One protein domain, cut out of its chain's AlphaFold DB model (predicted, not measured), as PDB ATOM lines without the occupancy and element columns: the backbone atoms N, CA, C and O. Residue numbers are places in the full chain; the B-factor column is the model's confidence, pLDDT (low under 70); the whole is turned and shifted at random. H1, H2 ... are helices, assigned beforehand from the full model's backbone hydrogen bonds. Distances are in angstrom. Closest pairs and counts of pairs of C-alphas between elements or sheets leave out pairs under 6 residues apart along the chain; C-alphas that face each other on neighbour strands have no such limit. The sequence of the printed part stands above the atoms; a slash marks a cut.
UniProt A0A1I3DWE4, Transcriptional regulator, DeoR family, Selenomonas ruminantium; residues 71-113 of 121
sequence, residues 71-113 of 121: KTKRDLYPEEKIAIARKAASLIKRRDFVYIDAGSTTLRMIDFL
ATOM      1  N   LYS A  71     280.634 141.159 217.231       69.19
ATOM      2  CA  LYS A  71     280.820 142.311 216.338       69.19
ATOM      3  C   LYS A  71     279.950 142.191 215.087       69.19
ATOM      4  O   LYS A  71     279.092 143.037 214.875       69.19
ATOM      5  N   THR A  72     280.064 141.091 214.350       72.75
ATOM      6  CA  THR A  72     279.239 140.803 213.168       72.75
ATOM      7  C   THR A  72     277.749 140.806 213.517       72.75
ATOM      8  O   THR A  72     276.948 141.486 212.875       72.75
ATOM      9  N   LYS A  73     277.378 140.164 214.635       70.88
ATOM     10  CA  LYS A  73     275.999 140.180 215.147       70.88
ATOM     11  C   LYS A  73     275.515 141.565 215.573       70.88
ATOM     12  O   LYS A  73     274.311 141.716 215.754       70.88
ATOM     13  N   ARG A  74     276.369 142.557 215.834       72.31
ATOM     14  CA  ARG A  74     275.928 143.928 216.166       72.31
ATOM     15  C   ARG A  74     275.594 144.735 214.920       72.31
ATOM     16  O   ARG A  74     274.675 145.545 214.992       72.31
ATOM     17  N   ASP A  75     276.304 144.481 213.828       79.69
ATOM     18  CA  ASP A  75     276.216 145.276 212.601       79.69
ATOM     19  C   ASP A  75     275.107 144.785 211.657       79.69
ATOM     20  O   ASP A  75     274.627 145.531 210.809       79.69
ATOM     21  N   LEU A  76     274.633 143.551 211.845       82.12
ATOM     22  CA  LEU A  76     273.430 143.040 211.187       82.12
ATOM     23  C   LEU A  76     272.174 143.751 211.713       82.12
ATOM     24  O   LEU A  76     271.879 143.650 212.904       82.12
ATOM     25  N   TYR A  77     271.395 144.387 210.839       86.69
ATOM     26  CA  TYR A  77     270.076 144.971 211.161       86.69
ATOM     27  C   TYR A  77     270.078 145.903 212.392       86.69
ATOM     28  O   TYR A  77     269.374 145.652 213.380       86.69
ATOM     29  N   PRO A  78     270.931 146.945 212.411       87.69
ATOM     30  CA  PRO A  78     271.107 147.786 213.590       87.69
ATOM     31  C   PRO A  78     269.833 148.572 213.926       87.69
ATOM     32  O   PRO A  78     269.478 148.681 215.101       87.69
ATOM     33  N   GLU A  79     269.116 149.061 212.914       91.12
ATOM     34  CA  GLU A  79     267.903 149.865 213.085       91.12
ATOM     35  C   GLU A  79     266.751 149.042 213.668       91.12
ATOM     36  O   GLU A  79     266.075 149.467 214.608       91.12
ATOM     37  N   GLU A  80     266.562 147.817 213.183       93.50
ATOM     38  CA  GLU A  80     265.551 146.891 213.683       93.50
ATOM     39  C   GLU A  80     265.834 146.515 215.138       93.50
ATOM     40  O   GLU A  80     264.928 146.508 215.975       93.50
ATOM     41  N   LYS A  81     267.105 146.266 215.474       92.00
ATOM     42  CA  LYS A  81     267.521 145.984 216.854       92.00
ATOM     43  C   LYS A  81     267.270 147.169 217.772       92.00
ATOM     44  O   LYS A  81     266.782 146.971 218.882       92.00
ATOM     45  N   ILE A  82     267.546 148.387 217.310       93.12
ATOM     46  CA  ILE A  82     267.235 149.618 218.041       93.12
ATOM     47  C   ILE A  82     265.721 149.756 218.253       93.12
ATOM     48  O   ILE A  82     265.287 150.054 219.368       93.12
ATOM     49  N   ALA A  83     264.905 149.505 217.227       94.25
ATOM     50  CA  ALA A  83     263.450 149.582 217.322       94.25
ATOM     51  C   ALA A  83     262.883 148.567 218.332       94.25
ATOM     52  O   ALA A  83     262.077 148.934 219.196       94.25
ATOM     53  N   ILE A  84     263.351 147.314 218.274       93.69
ATOM     54  CA  ILE A  84     262.991 146.255 219.227       93.69
ATOM     55  C   ILE A  84     263.414 146.651 220.642       93.69
ATOM     56  O   ILE A  84     262.595 146.609 221.561       93.69
ATOM     57  N   ALA A  85     264.663 147.084 220.821       91.94
ATOM     58  CA  ALA A  85     265.210 147.451 222.119       91.94
ATOM     59  C   ALA A  85     264.440 148.608 222.766       91.94
ATOM     60  O   ALA A  85     264.062 148.524 223.936       91.94
ATOM     61  N   ARG A  86     264.129 149.653 221.992       92.69
ATOM     62  CA  ARG A  86     263.323 150.791 222.447       92.69
ATOM     63  C   ARG A  86     261.931 150.348 222.883       92.69
ATOM     64  O   ARG A  86     261.446 150.770 223.933       92.69
ATOM     65  N   LYS A  87     261.281 149.486 222.093       94.38
ATOM     66  CA  LYS A  87     259.952 148.978 222.434       94.38
ATOM     67  C   LYS A  87     260.002 148.124 223.698       94.38
ATOM     68  O   LYS A  87     259.185 148.344 224.586       94.38
ATOM     69  N   ALA A  88     260.962 147.212 223.810       92.00
ATOM     70  CA  ALA A  88     261.119 146.345 224.973       92.00
ATOM     71  C   ALA A  88     261.408 147.143 226.253       92.00
ATOM     72  O   ALA A  88     260.751 146.922 227.268       92.00
ATOM     73  N   ALA A  89     262.304 148.133 226.192       90.88
ATOM     74  CA  ALA A  89     262.602 149.014 227.321       90.88
ATOM     75  C   ALA A  89     261.362 149.796 227.795       90.88
ATOM     76  O   ALA A  89     261.161 149.955 228.995       90.88
ATOM     77  N   SER A  90     260.482 150.211 226.872       90.44
ATOM     78  CA  SER A  90     259.235 150.916 227.215       90.44
ATOM     79  C   SER A  90     258.216 150.069 227.995       90.44
ATOM     80  O   SER A  90     257.302 150.623 228.604       90.44
ATOM     81  N   LEU A  91     258.343 148.738 227.967       91.44
ATOM     82  CA  LEU A  91     257.438 147.821 228.668       91.44
ATOM     83  C   LEU A  91     257.820 147.613 230.139       91.44
ATOM     84  O   LEU A  91     256.982 147.148 230.911       91.44
ATOM     85  N   ILE A  92     259.053 147.957 230.522       88.88
ATOM     86  CA  ILE A  92     259.576 147.768 231.876       88.88
ATOM     87  C   ILE A  92     259.014 148.849 232.796       88.88
ATOM     88  O   ILE A  92     259.086 150.048 232.514       88.88
ATOM     89  N   LYS A  93     258.460 148.422 233.930       85.44
ATOM     90  CA  LYS A  93     257.854 149.293 234.933       85.44
ATOM     91  C   LYS A  93     258.735 149.402 236.168       85.44
ATOM     92  O   LYS A  93     259.652 148.624 236.424       85.44
ATOM     93  N   ARG A  94     258.445 150.419 236.982       82.19
ATOM     94  CA  ARG A  94     259.136 150.616 238.257       82.19
ATOM     95  C   ARG A  94     258.913 149.391 239.148       82.19
ATOM     96  O   ARG A  94     257.763 149.043 239.396       82.19
ATOM     97  N   ARG A  95     260.004 148.870 239.725       80.88
ATOM     98  CA  ARG A  95     260.059 147.675 240.597       80.88
ATOM     99  C   ARG A  95     259.996 146.330 239.864       80.88
ATOM    100  O   ARG A  95     259.956 145.310 240.545       80.88
ATOM    101  N   ASP A  96     260.044 146.312 238.533       85.69
ATOM    102  CA  ASP A  96     260.248 145.063 237.802       85.69
ATOM    103  C   ASP A  96     261.673 144.544 238.034       85.69
ATOM    104  O   ASP A  96     262.638 145.313 238.051       85.69
ATOM    105  N   PHE A  97     261.801 143.229 238.197       85.38
ATOM    106  CA  PHE A  97     263.090 142.547 238.206       85.38
ATOM    107  C   PHE A  97     263.343 141.978 236.812       85.38
ATOM    108  O   PHE A  97     262.631 141.079 236.366       85.38
ATOM    109  N   VAL A  98     264.333 142.527 236.111       84.62
ATOM    110  CA  VAL A  98     264.616 142.187 234.714       84.62
ATOM    111  C   VAL A  98     266.026 141.627 234.611       84.62
ATOM    112  O   VAL A  98     266.989 142.277 235.011       84.62
ATOM    113  N   TYR A  99     266.141 140.429 234.041       87.69
ATOM    114  CA  TYR A  99     267.415 139.844 233.646       87.69
ATOM    115  C   TYR A  99     267.661 140.117 232.159       87.69
ATOM    116  O   TYR A  99     266.781 139.867 231.334       87.69
ATOM    117  N   ILE A 100     268.842 140.636 231.818       86.56
ATOM    118  CA  ILE A 100     269.233 140.939 230.437       86.56
ATOM    119  C   ILE A 100     270.382 140.017 230.057       86.56
ATOM    120  O   ILE A 100     271.454 140.074 230.655       86.56
ATOM    121  N   ASP A 101     270.142 139.175 229.059       85.56
ATOM    122  CA  ASP A 101     271.127 138.215 228.570       85.56
ATOM    123  C   ASP A 101     272.160 138.855 227.619       85.56
ATOM    124  O   ASP A 101     271.951 139.955 227.087       85.56
ATOM    125  N   ALA A 102     273.265 138.149 227.374       80.31
ATOM    126  CA  ALA A 102     274.403 138.571 226.559       80.31
ATOM    127  C   ALA A 102     274.139 138.472 225.037       80.31
ATOM    128  O   ALA A 102     274.867 137.811 224.300       80.31
ATOM    129  N   GLY A 103     273.106 139.158 224.540       83.38
ATOM    130  CA  GLY A 103     272.757 139.245 223.117       83.38
ATOM    131  C   GLY A 103     273.064 140.614 222.500       83.38
ATOM    132  O   GLY A 103     272.941 141.648 223.152       83.38
ATOM    133  N   SER A 104     273.416 140.663 221.208       83.12
ATOM    134  CA  SER A 104     273.668 141.941 220.513       83.12
ATOM    135  C   SER A 104     272.423 142.834 220.425       83.12
ATOM    136  O   SER A 104     272.543 144.056 220.457       83.12
ATOM    137  N   THR A 105     271.231 142.234 220.362       84.62
ATOM    138  CA  THR A 105     269.943 142.943 220.385       84.62
ATOM    139  C   THR A 105     269.585 143.425 221.790       84.62
ATOM    140  O   THR A 105     269.226 144.585 221.967       84.62
ATOM    141  N   THR A 106     269.704 142.557 222.801       88.19
ATOM    142  CA  THR A 106     269.357 142.887 224.194       88.19
ATOM    143  C   THR A 106     270.304 143.922 224.783       88.19
ATOM    144  O   THR A 106     269.868 144.784 225.540       88.19
ATOM    145  N   LEU A 107     271.572 143.927 224.360       86.94
ATOM    146  CA  LEU A 107     272.545 144.942 224.752       86.94
ATOM    147  C   LEU A 107     272.071 146.364 224.416       86.94
ATOM    148  O   LEU A 107     272.287 147.280 225.203       86.94
ATOM    149  N   ARG A 108     271.372 146.549 223.287       88.19
ATOM    150  CA  ARG A 108     270.835 147.858 222.875       88.19
ATOM    151  C   ARG A 108     269.725 148.366 223.787       88.19
ATOM    152  O   ARG A 108     269.414 149.549 223.749       88.19
ATOM    153  N   MET A 109     269.117 147.508 224.609       90.00
ATOM    154  CA  MET A 109     268.102 147.954 225.564       90.00
ATOM    155  C   MET A 109     268.692 148.893 226.611       90.00
ATOM    156  O   MET A 109     267.985 149.799 227.040       90.00
ATOM    157  N   ILE A 110     269.971 148.724 226.972       87.75
ATOM    158  CA  ILE A 110     270.653 149.532 227.995       87.75
ATOM    159  C   ILE A 110     270.563 151.028 227.670       87.75
ATOM    160  O   ILE A 110     270.266 151.818 228.563       87.75
ATOM    161  N   ASP A 111     270.700 151.398 226.394       88.00
ATOM    162  CA  ASP A 111     270.635 152.790 225.923       88.00
ATOM    163  C   ASP A 111     269.258 153.448 226.166       88.00
ATOM    164  O   ASP A 111     269.142 154.673 226.203       88.00
ATOM    165  N   PHE A 112     268.202 152.645 226.341       88.75
ATOM    166  CA  PHE A 112     266.819 153.104 226.515       88.75
ATOM    167  C   PHE A 112     266.268 152.878 227.929       88.75
ATOM    168  O   PHE A 112     265.154 153.315 228.230       88.75
ATOM    169  N   LEU A 113     267.016 152.209 228.811       86.25
ATOM    170  CA  LEU A 113     266.596 151.992 230.191       86.25
ATOM    171  C   LEU A 113     266.781 153.271 231.002       86.25
ATOM    172  O   LEU A 113     267.892 153.714 231.282       86.25
TER     173      LEU A 113
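AT A GLANCE: This is residues 71 to 113 of the 121 residues of the protein "Transcriptional regulator, DeoR family" of Selenomonas ruminantium (UniProt A0A1I3DWE4). One straight helix, H2, makes a long side, and beyond its last residue the chain sweeps out in a wide loop and folds back to the short helix H3, which packs on the first half of H2. The short helix H1 makes a corner at the beginning of H2, residues 93 to 99 of the loop stick out, and residues 108 to 113 fold back beside H2. The printed part has 43 residues, with three named helices in the order H1, H2, H3 and no named strand; its class is all helix. It is only just compact, close to loose, with a radius of gyration of the C-alphas of 10.7 A, and elongated, spanning 34 by 18 by 11 A.

HOW THE PARTS SIT: H2, residues 78 to 91, touches H3, residues 104 to 107, with its residues 81 to 85 alone; the closest C-alphas are those of Lys 81 and Thr 105, 5.3 A apart. H1, residues 71 to 75, only just touches H3, with 3 pairs of C-alphas within 8 A, the closest being those of Arg 74 and Ser 104, 5.3 A apart. H1 and H2 meet only through their link. Every O i to N i+4 pair is within hydrogen-bond range in H1, and 9 of 10 are in H2; H3 is too short for such a pair, and its one O i to N i+3 pair is not within range.

IN THESE COORDINATES: H2 is 20.4 A long, from C-alpha 78 at (271.107, 147.786, 213.590) to C-alpha 91 at (257.438, 147.821, 228.668). H1 measures 6.6 A and begins at C-alpha 71, at (280.820, 142.311, 216.338). H3 measures 5.3 A and ends at C-alpha 107, at (272.545, 144.942, 224.752).

THE WHOLE: The two C-alphas farthest apart are those of Thr 72 and Arg 95, 34.2 A. The link from H1 to H2 is tight, and that from H2 to H3 is long, with 12 residues. The printed part has no cut. Its mean pLDDT is 86.3, and residue 71 is under 70.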